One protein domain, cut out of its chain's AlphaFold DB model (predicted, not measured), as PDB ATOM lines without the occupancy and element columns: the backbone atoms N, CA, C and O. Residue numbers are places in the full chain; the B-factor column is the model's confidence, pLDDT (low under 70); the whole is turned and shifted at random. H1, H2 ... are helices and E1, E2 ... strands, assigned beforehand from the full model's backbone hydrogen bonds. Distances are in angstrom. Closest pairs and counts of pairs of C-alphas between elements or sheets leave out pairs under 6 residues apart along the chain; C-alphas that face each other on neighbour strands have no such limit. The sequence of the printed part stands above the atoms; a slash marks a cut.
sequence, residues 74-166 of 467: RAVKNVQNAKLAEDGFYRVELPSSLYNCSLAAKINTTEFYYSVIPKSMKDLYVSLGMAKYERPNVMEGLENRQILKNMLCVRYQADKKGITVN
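AT A GLANCE: This is residues 74 to 166 of the 467 residues of an uncharacterized protein of Firmicutes bacterium CAG:56 (UniProt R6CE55). A small three-stranded sheet, E1 E4 E5, with H1 packed over it fills one end of the domain, and a two-stranded ladder, E2 and E3, leads toward H3 at the opposite end. H2 sits near both H1 and E2, while H4 only grazes the three-stranded sheet. The printed part has 93 residues, in the order H1 E1 H2 E2 H3 E3 H4 E4 E5; the larger sheet, order E1 E4 E5, is mixed, and the smaller is antiparallel. The class is mixed, helices and strands, though 45 residues, under half, are in named elements. The whole is compact, with a radius of gyration of the C-alphas of 13.2 A and spans of 36 by 26 by 25 A.

HOW THE PARTS SIT: In the larger sheet, E4, residues 154 to 158, is the inner strand. E1, residues 91 to 93, is an edge strand parallel to E4 at 38 degrees; N 93 and O 156 are within hydrogen-bond range at 2.9 A. E5, residues 163 to 165, is the other edge strand and forms a hairpin with E4, antiparallel at 157 degrees; N 164 and O 157 are 2.8 A apart. H1, residues 74 to 81, is on this sheet at a height over the sheet of 8.4 A, from a local plane only just supported by 6 C-alphas. It lies over E4, and only just not over E5, on which 2 of its C-alphas fall; on the local plane it runs slantwise to E4 at 42 degrees. The closest C-alphas of H1 and E4 are those of Ala 75 and Ala 158, 5.5 A apart. H4, residues 146 to 151, only grazes the sheet with its residues 146 to 149. H2, residues 101 to 105, is close to H1 but not clearly touching: the closest C-alphas, of Val 76 and Ala 105, are 7.3 A apart. H2 is near E2, residues 111 to 113, with 5 pairs of C-alphas within 10 A. E2 is antiparallel to E3, residues 138 to 140, at 158 degrees; N 139 and O 112 are 2.9 A apart. H3, residues 119 to 127, touches no helix. In H1, H2, H3 and H4 every O i to N i+4 pair is within hydrogen-bond range.

IN THESE COORDINATES: H1 begins at C-alpha 74, (-31.617, 37.416, -61.043), and is 10.0 A long from first to last C-alpha. H3 is 12.4 A long and ends at C-alpha 127, (-6.087, 42.126, -40.249). E4 is 10.6 A long, and E5 ends at C-alpha 165, (-22.945, 24.914, -52.882).

THE WHOLE: The two C-alphas farthest apart, of Asn 81 and Ser 127, are 36.5 A apart. The printed part has no cut and no long link. Model confidence is under 70 at residues 83 to 87 and 96 to 97; the mean pLDDT of the printed part is 85.3.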
ATOM      1  N   ARG A  74     -31.668  38.843 -60.678       83.12
ATOM      2  CA  ARG A  74     -31.617  37.416 -61.043       83.12
ATOM      3  C   ARG A  74     -30.870  36.540 -60.026       83.12
ATOM      4  O   ARG A  74     -31.344  35.451 -59.756       83.12
ATOM      5  N   ALA A  75     -29.751  36.993 -59.455       83.69
ATOM      6  CA  ALA A  75     -29.006  36.199 -58.473       83.69
ATOM      7  C   ALA A  75     -29.816  36.001 -57.179       83.69
ATOM      8  O   ALA A  75     -29.884  34.891 -56.664       83.69
ATOM      9  N   VAL A  76     -30.504  37.046 -56.708       84.38
ATOM     10  CA  VAL A  76     -31.410  36.963 -55.547       84.38
ATOM     11  C   VAL A  76     -32.609  36.060 -55.846       84.38
ATOM     12  O   VAL A  76     -32.950  35.197 -55.043       84.38
ATOM     13  N   LYS A  77     -33.211  36.199 -57.031       81.88
ATOM     14  CA  LYS A  77     -34.314  35.336 -57.471       81.88
ATOM     15  C   LYS A  77     -33.893  33.876 -57.595       81.88
ATOM     16  O   LYS A  77     -34.669  33.008 -57.225       81.88
ATOM     17  N   ASN A  78     -32.675  33.595 -58.061       83.69
ATOM     18  CA  ASN A  78     -32.148  32.231 -58.101       83.69
ATOM     19  C   ASN A  78     -32.162  31.614 -56.696       83.69
ATOM     20  O   ASN A  78     -32.666  30.512 -56.536       83.69
ATOM     21  N   VAL A  79     -31.680  32.346 -55.685       83.88
ATOM     22  CA  VAL A  79     -31.668  31.907 -54.275       83.88
ATOM     23  C   VAL A  79     -33.085  31.645 -53.765       83.88
ATOM     24  O   VAL A  79     -33.340  30.586 -53.202       83.88
ATOM     25  N   GLN A  80     -34.020  32.570 -53.999       79.94
ATOM     26  CA  GLN A  80     -35.416  32.423 -53.566       79.94
ATOM     27  C   GLN A  80     -36.130  31.252 -54.263       79.94
ATOM     28  O   GLN A  80     -36.910  30.539 -53.637       79.94
ATOM     29  N   ASN A  81     -35.842  31.030 -55.548       76.69
ATOM     30  CA  ASN A  81     -36.468  29.980 -56.350       76.69
ATOM     31  C   ASN A  81     -35.868  28.595 -56.105       76.69
ATOM     32  O   ASN A  81     -36.532  27.596 -56.371       76.69
ATOM     33  N   ALA A  82     -34.625  28.520 -55.628       74.00
ATOM     34  CA  ALA A  82     -33.900  27.263 -55.489       74.00
ATOM     35  C   ALA A  82     -34.464  26.327 -54.412       74.00
ATOM     36  O   ALA A  82     -33.931  25.232 -54.269       74.00
ATOM     37  N   LYS A  83     -35.520  26.733 -53.678       64.31
ATOM     38  CA  LYS A  83     -36.124  25.966 -52.573       64.31
ATOM     39  C   LYS A  83     -35.028  25.342 -51.701       64.31
ATOM     40  O   LYS A  83     -34.990  24.129 -51.520       64.31
ATOM     41  N   LEU A  84     -34.083  26.187 -51.274       69.88
ATOM     42  CA  LEU A  84     -32.874  25.771 -50.566       69.88
ATOM     43  C   LEU A  84     -33.273  24.901 -49.373       69.88
ATOM     44  O   LEU A  84     -34.038  25.335 -48.516       69.88
ATOM     45  N   ALA A  85     -32.810  23.655 -49.391       51.59
ATOM     46  CA  ALA A  85     -33.398  22.541 -48.654       51.59
ATOM     47  C   ALA A  85     -32.980  22.456 -47.175       51.59
ATOM     48  O   ALA A  85     -33.074  21.389 -46.581       51.59
ATOM     49  N   GLU A  86     -32.490  23.541 -46.577       61.88
ATOM     50  CA  GLU A  86     -31.941  23.494 -45.222       61.88
ATOM     51  C   GLU A  86     -32.837  24.244 -44.235       61.88
ATOM     52  O   GLU A  86     -32.897  25.476 -44.226       61.88
ATOM     53  N   ASP A  87     -33.503  23.468 -43.377       63.84
ATOM     54  CA  ASP A  87     -33.972  23.944 -42.081       63.84
ATOM     55  C   ASP A  87     -32.744  24.360 -41.258       63.84
ATOM     56  O   ASP A  87     -31.869  23.544 -40.966       63.84
ATOM     57  N   GLY A  88     -32.642  25.643 -40.902       77.06
ATOM     58  CA  GLY A  88     -31.565  26.141 -40.047       77.06
ATOM     59  C   GLY A  88     -31.005  27.506 -40.437       77.06
ATOM     60  O   GLY A  88     -31.591  28.259 -41.214       77.06
ATOM     61  N   PHE A  89     -29.850  27.847 -39.860       89.50
ATOM     62  CA  PHE A  89     -29.135  29.090 -40.148       89.50
ATOM     63  C   PHE A  89     -28.055  28.866 -41.211       89.50
ATOM     64  O   PHE A  89     -27.080  28.156 -40.970       89.50
ATOM     65  N   TYR A  90     -28.163  29.570 -42.334       91.38
ATOM     66  CA  TYR A  90     -27.105  29.675 -43.338       91.38
ATOM     67  C   TYR A  90     -27.011  31.100 -43.881       91.38
ATOM     68  O   TYR A  90     -27.908  31.926 -43.687       91.38
ATOM     69  N   ARG A  91     -25.912  31.390 -44.582       92.94
ATOM     70  CA  ARG A  91     -25.691  32.621 -45.343       92.94
ATOM     71  C   ARG A  91     -25.508  32.347 -46.826       92.94
ATOM     72  O   ARG A  91     -25.072  31.271 -47.238       92.94
ATOM     73  N   VAL A  92     -25.791  33.379 -47.610       90.94
ATOM     74  CA  VAL A  92     -25.589  33.413 -49.053       90.94
ATOM     75  C   VAL A  92     -24.597  34.515 -49.412       90.94
ATOM     76  O   VAL A  92     -24.734  35.657 -48.970       90.94
ATOM     77  N   GLU A  93     -23.599  34.192 -50.230       89.44
ATOM     78  CA  GLU A  93     -22.735  35.194 -50.853       89.44
ATOM     79  C   GLU A  93     -23.314  35.608 -52.211       89.44
ATOM     80  O   GLU A  93     -23.563  34.773 -53.087       89.44
ATOM     81  N   LEU A  94     -23.551  36.911 -52.367       85.06
ATOM     82  CA  LEU A  94     -24.115  37.523 -53.567       85.06
ATOM     83  C   LEU A  94     -23.059  38.349 -54.314       85.06
ATOM     84  O   LEU A  94     -22.038  38.734 -53.738       85.06
ATOM     85  N   PRO A  95     -23.279  38.672 -55.602       73.56
ATOM     86  CA  PRO A  95     -22.376  39.536 -56.345       73.56
ATOM     87  C   PRO A  95     -22.397  40.948 -55.742       73.56
ATOM     88  O   PRO A  95     -23.460  41.565 -55.685       73.56
ATOM     89  N   SER A  96     -21.216  41.462 -55.381       65.69
ATOM     90  CA  SER A  96     -20.938  42.641 -54.531       65.69
ATOM     91  C   SER A  96     -21.437  44.015 -55.030       65.69
ATOM     92  O   SER A  96     -20.691  44.994 -55.011       65.69
ATOM     93  N   SER A  97     -22.642  44.121 -55.586       63.47
ATOM     94  CA  SER A  97     -23.119  45.328 -56.278       63.47
ATOM     95  C   SER A  97     -24.326  46.000 -55.629       63.47
ATOM     96  O   SER A  97     -24.611  47.150 -55.967       63.47
ATOM     97  N   LEU A  98     -25.022  45.335 -54.701       73.50
ATOM     98  CA  LEU A  98     -26.256  45.849 -54.102       73.50
ATOM     99  C   LEU A  98     -26.314  45.562 -52.602       73.50
ATOM    100  O   LEU A  98     -27.010  44.658 -52.143       73.50
ATOM    101  N   TYR A  99     -25.616  46.400 -51.840       76.19
ATOM    102  CA  TYR A  99     -25.643  46.343 -50.382       76.19
ATOM    103  C   TYR A  99     -27.070  46.353 -49.836       76.19
ATOM    104  O   TYR A  99     -27.926  47.103 -50.309       76.19
ATOM    105  N   ASN A 100     -27.290  45.549 -48.796       78.75
ATOM    106  CA  ASN A 100     -28.559  45.417 -48.082       78.75
ATOM    107  C   ASN A 100     -29.728  44.869 -48.925       78.75
ATOM    108  O   ASN A 100     -30.868  44.915 -48.462       78.75
ATOM    109  N   CYS A 101     -29.488  44.310 -50.122       81.31
ATOM    110  CA  CYS A 101     -30.529  43.571 -50.853       81.31
ATOM    111  C   CYS A 101     -31.070  42.380 -50.036       81.31
ATOM    112  O   CYS A 101     -32.245  42.032 -50.143       81.31
ATOM    113  N   SER A 102     -30.244  41.844 -49.139       79.94
ATOM    114  CA  SER A 102     -30.585  40.852 -48.121       79.94
ATOM    115  C   SER A 102     -31.781  41.217 -47.253       79.94
ATOM    116  O   SER A 102     -32.634  40.365 -47.013       79.94
ATOM    117  N   LEU A 103     -31.892  42.480 -46.831       82.19
ATOM    118  CA  LEU A 103     -33.017  42.948 -46.017       82.19
ATOM    119  C   LEU A 103     -34.334  42.891 -46.796       82.19
ATOM    120  O   LEU A 103     -35.355  42.487 -46.249       82.19
ATOM    121  N   ALA A 104     -34.303  43.269 -48.076       81.75
ATOM    122  CA  ALA A 104     -35.479  43.219 -48.941       81.75
ATOM    123  C   ALA A 104     -35.882  41.772 -49.271       81.75
ATOM    124  O   ALA A 104     -37.066  41.457 -49.323       81.75
ATOM    125  N   ALA A 105     -34.898  40.892 -49.466       80.69
ATOM    126  CA  ALA A 105     -35.114  39.501 -49.849       80.69
ATOM    127  C   ALA A 105     -35.282  38.529 -48.666       80.69
ATOM    128  O   ALA A 105     -35.579  37.360 -48.904       80.69
ATOM    129  N   LYS A 106     -35.110  38.998 -47.420       84.31
ATOM    130  CA  LYS A 106     -35.122  38.193 -46.183       84.31
ATOM    131  C   LYS A 106     -34.150  37.004 -46.225       84.31
ATOM    132  O   LYS A 106     -34.475  35.907 -45.787       84.31
ATOM    133  N   ILE A 107     -32.949  37.241 -46.748       86.31
ATOM    134  CA  ILE A 107     -31.860  36.257 -46.821       86.31
ATOM    135  C   ILE A 107     -30.671  36.749 -46.002       86.31
ATOM    136  O   ILE A 107     -30.344  37.935 -46.029       86.31
ATOM    137  N   ASN A 108     -29.989  35.856 -45.292       89.06
ATOM    138  CA  ASN A 108     -28.781  36.228 -44.562       89.06
ATOM    139  C   ASN A 108     -27.600  36.333 -45.544       89.06
ATOM    140  O   ASN A 108     -27.258  35.357 -46.210       89.06
ATOM    141  N   THR A 109     -26.943  37.491 -45.621       90.00
ATOM    142  CA  THR A 109     -25.750  37.706 -46.464       90.00
ATOM    143  C   THR A 109     -24.538  38.103 -45.634       90.00
ATOM    144  O   THR A 109     -24.635  38.368 -44.437       90.00
ATOM    145  N   THR A 110     -23.373  38.141 -46.277       88.75
ATOM    146  CA  THR A 110     -22.110  38.604 -45.679       88.75
ATOM    147  C   THR A 110     -21.790  40.061 -46.012       88.75
ATOM    148  O   THR A 110     -20.980  40.680 -45.326       88.75
ATOM    149  N   GLU A 111     -22.437  40.621 -47.036       87.62
ATOM    150  CA  GLU A 111     -22.337  42.038 -47.380       87.62
ATOM    151  C   GLU A 111     -23.367  42.882 -46.623       87.62
ATOM    152  O   GLU A 111     -24.512  42.462 -46.429       87.62
ATOM    153  N   PHE A 112     -22.967  44.092 -46.233       85.56
ATOM    154  CA  PHE A 112     -23.871  45.091 -45.671       85.56
ATOM    155  C   PHE A 112     -23.300  46.507 -45.779       85.56
ATOM    156  O   PHE A 112     -22.089  46.730 -45.859       85.56
ATOM    157  N   TYR A 113     -24.203  47.481 -45.712       86.94
ATOM    158  CA  TYR A 113     -23.892  48.895 -45.577       86.94
ATOM    159  C   TYR A 113     -24.701  49.499 -44.426       86.94
ATOM    160  O   TYR A 113     -25.914  49.667 -44.540       86.94
ATOM    161  N   TYR A 114     -24.028  49.866 -43.336       84.50
ATOM    162  CA  TYR A 114     -24.655  50.504 -42.177       84.50
ATOM    163  C   TYR A 114     -23.843  51.707 -41.716       84.50
ATOM    164  O   TYR A 114     -22.618  51.661 -41.673       84.50
ATOM    165  N   SER A 115     -24.522  52.786 -41.323       81.81
ATOM    166  CA  SER A 115     -23.869  54.011 -40.835       81.81
ATOM    167  C   SER A 115     -23.017  53.784 -39.586       81.81
ATOM    168  O   SER A 115     -22.062  54.521 -39.357       81.81
ATOM    169  N   VAL A 116     -23.358  52.769 -38.791       80.69
ATOM    170  CA  VAL A 116     -22.646  52.390 -37.573       80.69
ATOM    171  C   VAL A 116     -22.322  50.909 -37.661       80.69
ATOM    172  O   VAL A 116     -23.212  50.090 -37.876       80.69
ATOM    173  N   ILE A 117     -21.045  50.580 -37.495       82.38
ATOM    174  CA  ILE A 117     -20.554  49.206 -37.448       82.38
ATOM    175  C   ILE A 117     -19.628  49.046 -36.235       82.38
ATOM    176  O   ILE A 117     -18.947  50.012 -35.867       82.38
ATOM    177  N   PRO A 118     -19.565  47.865 -35.597       84.81
ATOM    178  CA  PRO A 118     -18.597  47.618 -34.533       84.81
ATOM    179  C   PRO A 118     -17.158  47.833 -35.025       84.81
ATOM    180  O   PRO A 118     -16.800  47.389 -36.118       84.81
ATOM    181  N   LYS A 119     -16.306  48.479 -34.213       88.06
ATOM    182  CA  LYS A 119     -14.876  48.682 -34.537       88.06
ATOM    183  C   LYS A 119     -14.175  47.353 -34.845       88.06
ATOM    184  O   LYS A 119     -13.359  47.305 -35.758       88.06
ATOM    185  N   SER A 120     -14.534  46.293 -34.132       90.94
ATOM    186  CA  SER A 120     -13.995  44.949 -34.324       90.94
ATOM    187  C   SER A 120     -14.180  44.417 -35.748       90.94
ATOM    188  O   SER A 120     -13.264  43.819 -36.298       90.94
ATOM    189  N   MET A 121     -15.313  44.705 -36.398       90.25
ATOM    190  CA  MET A 121     -15.551  44.304 -37.790       90.25
ATOM    191  C   MET A 121     -14.574  44.983 -38.756       90.25
ATOM    192  O   MET A 121     -14.092  44.350 -39.693       90.25
ATOM    193  N   LYS A 122     -14.244  46.262 -38.516       89.19
ATOM    194  CA  LYS A 122     -13.152  46.930 -39.238       89.19
ATOM    195  C   LYS A 122     -11.835  46.208 -38.980       89.19
ATOM    196  O   LYS A 122     -11.116  45.926 -39.932       89.19
ATOM    197  N   ASP A 123     -11.507  45.970 -37.712       91.50
ATOM    198  CA  ASP A 123     -10.205  45.422 -37.338       91.50
ATOM    199  C   ASP A 123      -9.997  44.028 -37.956       91.50
ATOM    200  O   ASP A 123      -8.911  43.747 -38.452       91.50
ATOM    201  N   LEU A 124     -11.061  43.219 -38.049       93.69
ATOM    202  CA  LEU A 124     -11.062  41.943 -38.767       93.69
ATOM    203  C   LEU A 124     -10.676  42.130 -40.243       93.69
ATOM    204  O   LEU A 124      -9.708  41.536 -40.707       93.69
ATOM    205  N   TYR A 125     -11.371  42.996 -40.986       91.88
ATOM    206  CA  TYR A 125     -11.096  43.207 -42.418       91.88
ATOM    207  C   TYR A 125      -9.692  43.765 -42.680       91.88
ATOM    208  O   TYR A 125      -9.056  43.399 -43.671       91.88
ATOM    209  N   VAL A 126      -9.205  44.634 -41.791       90.69
ATOM    210  CA  VAL A 126      -7.837  45.162 -41.846       90.69
ATOM    211  C   VAL A 126      -6.825  44.041 -41.619       90.69
ATOM    212  O   VAL A 126      -5.925  43.883 -42.441       90.69
ATOM    213  N   SER A 127      -7.005  43.229 -40.571       94.81
ATOM    214  CA  SER A 127      -6.087  42.126 -40.249       94.81
ATOM    215  C   SER A 127      -5.979  41.083 -41.362       94.81
ATOM    216  O   SER A 127      -4.950  40.443 -41.499       94.81
ATOM    217  N   LEU A 128      -7.007  40.958 -42.205       95.69
ATOM    218  CA  LEU A 128      -7.055  40.002 -43.314       95.69
ATOM    219  C   LEU A 128      -6.541  40.573 -44.645       95.69
ATOM    220  O   LEU A 128      -6.480  39.849 -45.643       95.69
ATOM    221  N   GLY A 129      -6.165  41.856 -44.700       94.19
ATOM    222  CA  GLY A 129      -5.647  42.487 -45.917       94.19
ATOM    223  C   GLY A 129      -6.665  42.504 -47.063       94.19
ATOM    224  O   GLY A 129      -6.307  42.260 -48.217       94.19
ATOM    225  N   MET A 130      -7.947  42.726 -46.749       92.62
ATOM    226  CA  MET A 130      -9.056  42.677 -47.711       92.62
ATOM    227  C   MET A 130      -8.898  43.745 -48.810       92.62
ATOM    228  O   MET A 130      -8.732  44.938 -48.540       92.62
ATOM    229  N   ALA A 131      -8.977  43.340 -50.076       90.12
ATOM    230  CA  ALA A 131      -8.659  44.186 -51.227       90.12
ATOM    231  C   ALA A 131      -9.681  45.307 -51.497       90.12
ATOM    232  O   ALA A 131      -9.308  46.404 -51.924       90.12
ATOM    233  N   LYS A 132     -10.961  45.051 -51.232       87.75
ATOM    234  CA  LYS A 132     -12.095  45.963 -51.430       87.75
ATOM    235  C   LYS A 132     -12.362  46.866 -50.231       87.75
ATOM    236  O   LYS A 132     -13.157  47.797 -50.332       87.75
ATOM    237  N   TYR A 133     -11.697  46.632 -49.101       85.56
ATOM    238  CA  TYR A 133     -11.932  47.400 -47.886       85.56
ATOM    239  C   TYR A 133     -11.413  48.846 -48.016       85.56
ATOM    240  O   TYR A 133     -10.248  49.151 -47.767       85.56
ATOM    241  N   GLU A 134     -12.295  49.760 -48.432       81.06
ATOM    242  CA  GLU A 134     -12.004  51.197 -48.579       81.06
ATOM    243  C   GLU A 134     -12.886  52.112 -47.722       81.06
ATOM    244  O   GLU A 134     -12.702  53.335 -47.690       81.06
ATOM    245  N   ARG A 135     -13.881  51.539 -47.041       80.94
ATOM    246  CA  ARG A 135     -14.858  52.268 -46.237       80.94
ATOM    247  C   ARG A 135     -15.141  51.500 -44.961       80.94
ATOM    248  O   ARG A 135     -15.517  50.340 -45.050       80.94
ATOM    249  N   PRO A 136     -15.067  52.145 -43.789       78.75
ATOM    250  CA  PRO A 136     -15.379  51.457 -42.552       78.75
ATOM    251  C   PRO A 136     -16.844  51.040 -42.474       78.75
ATOM    252  O   PRO A 136     -17.133  50.022 -41.886       78.75
ATOM    253  N   ASN A 137     -17.769  51.759 -43.098       84.50
ATOM    254  CA  ASN A 137     -19.203  51.481 -43.020       84.50
ATOM    255  C   ASN A 137     -19.734  50.472 -44.055       84.50
ATOM    256  O   ASN A 137     -20.935  50.213 -44.073       84.50
ATOM    257  N   VAL A 138     -18.878  49.928 -44.925       85.94
ATOM    258  CA  VAL A 138     -19.272  48.989 -45.985       85.94
ATOM    259  C   VAL A 138     -18.458  47.711 -45.856       85.94
ATOM    260  O   VAL A 138     -17.230  47.766 -45.879       85.94
ATOM    261  N   MET A 139     -19.147  46.574 -45.810       86.50
ATOM    262  CA  MET A 139     -18.540  45.257 -45.976       86.50
ATOM    263  C   MET A 139     -18.985  44.677 -47.316       86.50
ATOM    264  O   MET A 139     -20.170  44.423 -47.514       86.50
ATOM    265  N   GLU A 140     -18.040  44.493 -48.246       84.88
ATOM    266  CA  GLU A 140     -18.319  44.060 -49.630       84.88
ATOM    267  C   GLU A 140     -18.436  42.532 -49.805       84.88
ATOM    268  O   GLU A 140     -18.379  42.029 -50.930       84.88
ATOM    269  N   GLY A 141     -18.566  41.790 -48.703       89.50
ATOM    270  CA  GLY A 141     -18.524  40.328 -48.675       89.50
ATOM    271  C   GLY A 141     -17.126  39.788 -48.362       89.50
ATOM    272  O   GLY A 141     -16.283  40.496 -47.812       89.50
ATOM    273  N   LEU A 142     -16.872  38.520 -48.695       92.31
ATOM    274  CA  LEU A 142     -15.709  37.775 -48.187       92.31
ATOM    275  C   LEU A 142     -14.590  37.597 -49.216       92.31
ATOM    276  O   LEU A 142     -13.650  36.841 -48.987       92.31
ATOM    277  N   GLU A 143     -14.681  38.277 -50.361       91.31
ATOM    278  CA  GLU A 143     -13.701  38.202 -51.455       91.31
ATOM    279  C   GLU A 143     -13.417  36.767 -51.927       91.31
ATOM    280  O   GLU A 143     -12.300  36.445 -52.333       91.31
ATOM    281  N   ASN A 144     -14.440  35.904 -51.877       90.81
ATOM    282  CA  ASN A 144     -14.365  34.473 -52.178       90.81
ATOM    283  C   ASN A 144     -13.377  33.669 -51.309       90.81
ATOM    284  O   ASN A 144     -13.014  32.562 -51.703       90.81
ATOM    285  N   ARG A 145     -12.947  34.189 -50.151       94.62
ATOM    286  CA  ARG A 145     -12.024  33.511 -49.223       94.62
ATOM    287  C   ARG A 145     -12.705  32.312 -48.567       94.62
ATOM    288  O   ARG A 145     -13.688  32.475 -47.845       94.62
ATOM    289  N   GLN A 146     -12.211  31.111 -48.836       95.31
ATOM    290  CA  GLN A 146     -12.825  29.840 -48.472       95.31
ATOM    291  C   GLN A 146     -12.921  29.674 -46.961       95.31
ATOM    292  O   GLN A 146     -13.992  29.326 -46.475       95.31
ATOM    293  N   ILE A 147     -11.864  30.012 -46.216       96.75
ATOM    294  CA  ILE A 147     -11.896  29.975 -44.747       96.75
ATOM    295  C   ILE A 147     -13.030  30.849 -44.204       96.75
ATOM    296  O   ILE A 147     -13.844  30.388 -43.408       96.75
ATOM    297  N   LEU A 148     -13.135  32.095 -44.677       96.88
ATOM    298  CA  LEU A 148     -14.172  33.016 -44.208       96.88
ATOM    299  C   LEU A 148     -15.572  32.530 -44.592       96.88
ATOM    300  O   LEU A 148     -16.494  32.632 -43.788       96.88
ATOM    301  N   LYS A 149     -15.749  31.987 -45.802       96.56
ATOM    302  CA  LYS A 149     -17.026  31.390 -46.220       96.56
ATOM    303  C   LYS A 149     -17.420  30.231 -45.304       96.56
ATOM    304  O   LYS A 149     -18.574  30.169 -44.884       96.56
ATOM    305  N   ASN A 150     -16.467  29.366 -44.954       96.94
ATOM    306  CA  ASN A 150     -16.692  28.253 -44.036       96.94
ATOM    307  C   ASN A 150     -17.108  28.770 -42.655       96.94
ATOM    308  O   ASN A 150     -18.192  28.445 -42.180       96.94
ATOM    309  N   MET A 151     -16.295  29.644 -42.058       97.12
ATOM    310  CA  MET A 151     -16.506  30.208 -40.721       97.12
ATOM    311  C   MET A 151     -17.784  31.036 -40.573       97.12
ATOM    312  O   MET A 151     -18.285  31.185 -39.459       97.12
ATOM    313  N   LEU A 152     -18.293  31.611 -41.664       96.12
ATOM    314  CA  LEU A 152     -19.458  32.500 -41.660       96.12
ATOM    315  C   LEU A 152     -20.707  31.853 -42.240       96.12
ATOM    316  O   LEU A 152     -21.638  32.563 -42.634       96.12
ATOM    317  N   CYS A 153     -20.756  30.522 -42.229       95.38
ATOM    318  CA  CYS A 153     -21.936  29.741 -42.593       95.38
ATOM    319  C   CYS A 153     -22.391  30.008 -44.031       95.38
ATOM    320  O   CYS A 153     -23.582  29.937 -44.330       95.38
ATOM    321  N   VAL A 154     -21.473  30.385 -44.927       95.19
ATOM    322  CA  VAL A 154     -21.808  30.653 -46.327       95.19
ATOM    323  C   VAL A 154     -21.979  29.319 -47.028       95.19
ATOM    324  O   VAL A 154     -21.010  28.730 -47.508       95.19
ATOM    325  N   ARG A 155     -23.225  28.850 -47.056       93.25
ATOM    326  CA  ARG A 155     -23.628  27.587 -47.674       93.25
ATOM    327  C   ARG A 155     -23.803  27.722 -49.176       93.25
ATOM    328  O   ARG A 155     -23.441  26.819 -49.922       93.25
ATOM    329  N   TYR A 156     -24.318  28.866 -49.616       91.75
ATOM    330  CA  TYR A 156     -24.629  29.103 -51.017       91.75
ATOM    331  C   TYR A 156     -23.909  30.337 -51.536       91.75
ATOM    332  O   TYR A 156     -23.842  31.376 -50.883       91.75
ATOM    333  N   GLN A 157     -23.411  30.235 -52.758       90.12
ATOM    334  CA  GLN A 157     -22.930  31.368 -53.525       90.12
ATOM    335  C   GLN A 157     -23.781  31.476 -54.780       90.12
ATOM    336  O   GLN A 157     -23.847  30.529 -55.560       90.12
ATOM    337  N   ALA A 158     -24.432  32.618 -54.981       87.00
ATOM    338  CA  ALA A 158     -25.294  32.826 -56.135       87.00
ATOM    339  C   ALA A 158     -24.726  33.901 -57.055       87.00
ATOM    340  O   ALA A 158     -24.323  34.980 -56.624       87.00
ATOM    341  N   ASP A 159     -24.741  33.622 -58.353       83.25
ATOM    342  CA  ASP A 159     -24.412  34.587 -59.386       83.25
ATOM    343  C   ASP A 159     -25.477  34.591 -60.497       83.25
ATOM    344  O   ASP A 159     -26.583  34.061 -60.357       83.25
ATOM    345  N   LYS A 160     -25.178  35.255 -61.620       77.75
ATOM    346  CA  LYS A 160     -26.100  35.314 -62.766       77.75
ATOM    347  C   LYS A 160     -26.266  33.968 -63.483       77.75
ATOM    348  O   LYS A 160     -27.222  33.840 -64.248       77.75
ATOM    349  N   LYS A 161     -25.325  33.036 -63.311       81.75
ATOM    350  CA  LYS A 161     -25.265  31.732 -63.982       81.75
ATOM    351  C   LYS A 161     -25.928  30.636 -63.157       81.75
ATOM    352  O   LYS A 161     -26.483  29.721 -63.748       81.75
ATOM    353  N   GLY A 162     -25.901  30.734 -61.831       84.81
ATOM    354  CA  GLY A 162     -26.559  29.764 -60.965       84.81
ATOM    355  C   GLY A 162     -26.147  29.885 -59.505       84.81
ATOM    356  O   GLY A 162     -25.700  30.940 -59.053       84.81
ATOM    357  N   ILE A 163     -26.327  28.786 -58.777       88.62
ATOM    358  CA  ILE A 163     -25.953  28.646 -57.370       88.62
ATOM    359  C   ILE A 163     -24.866  27.585 -57.265       88.62
ATOM    360  O   ILE A 163     -24.975  26.513 -57.851       88.62
ATOM    361  N   THR A 164     -23.814  27.898 -56.519       90.44
ATOM    362  CA  THR A 164     -22.789  26.946 -56.092       90.44
ATOM    363  C   THR A 164     -22.969  26.665 -54.611       90.44
ATOM    364  O   THR A 164     -23.287  27.567 -53.833       90.44
ATOM    365  N   VAL A 165     -22.754  25.413 -54.236       91.56
ATOM    366  CA  VAL A 165     -22.945  24.914 -52.882       91.56
ATOM    367  C   VAL A 165     -21.577  24.716 -52.215       91.56
ATOM    368  O   VAL A 165     -20.652  24.186 -52.829       91.56
ATOM    369  N   ASN A 166     -21.437  25.186 -50.977       93.75
ATOM    370  CA  ASN A 166     -20.245  25.042 -50.146       93.75
ATOM    371  C   ASN A 166     -20.503  23.993 -49.058       93.75
ATOM    372  O   ASN A 166     -21.106  24.305 -48.030       93.75
TER     373      ASN A 166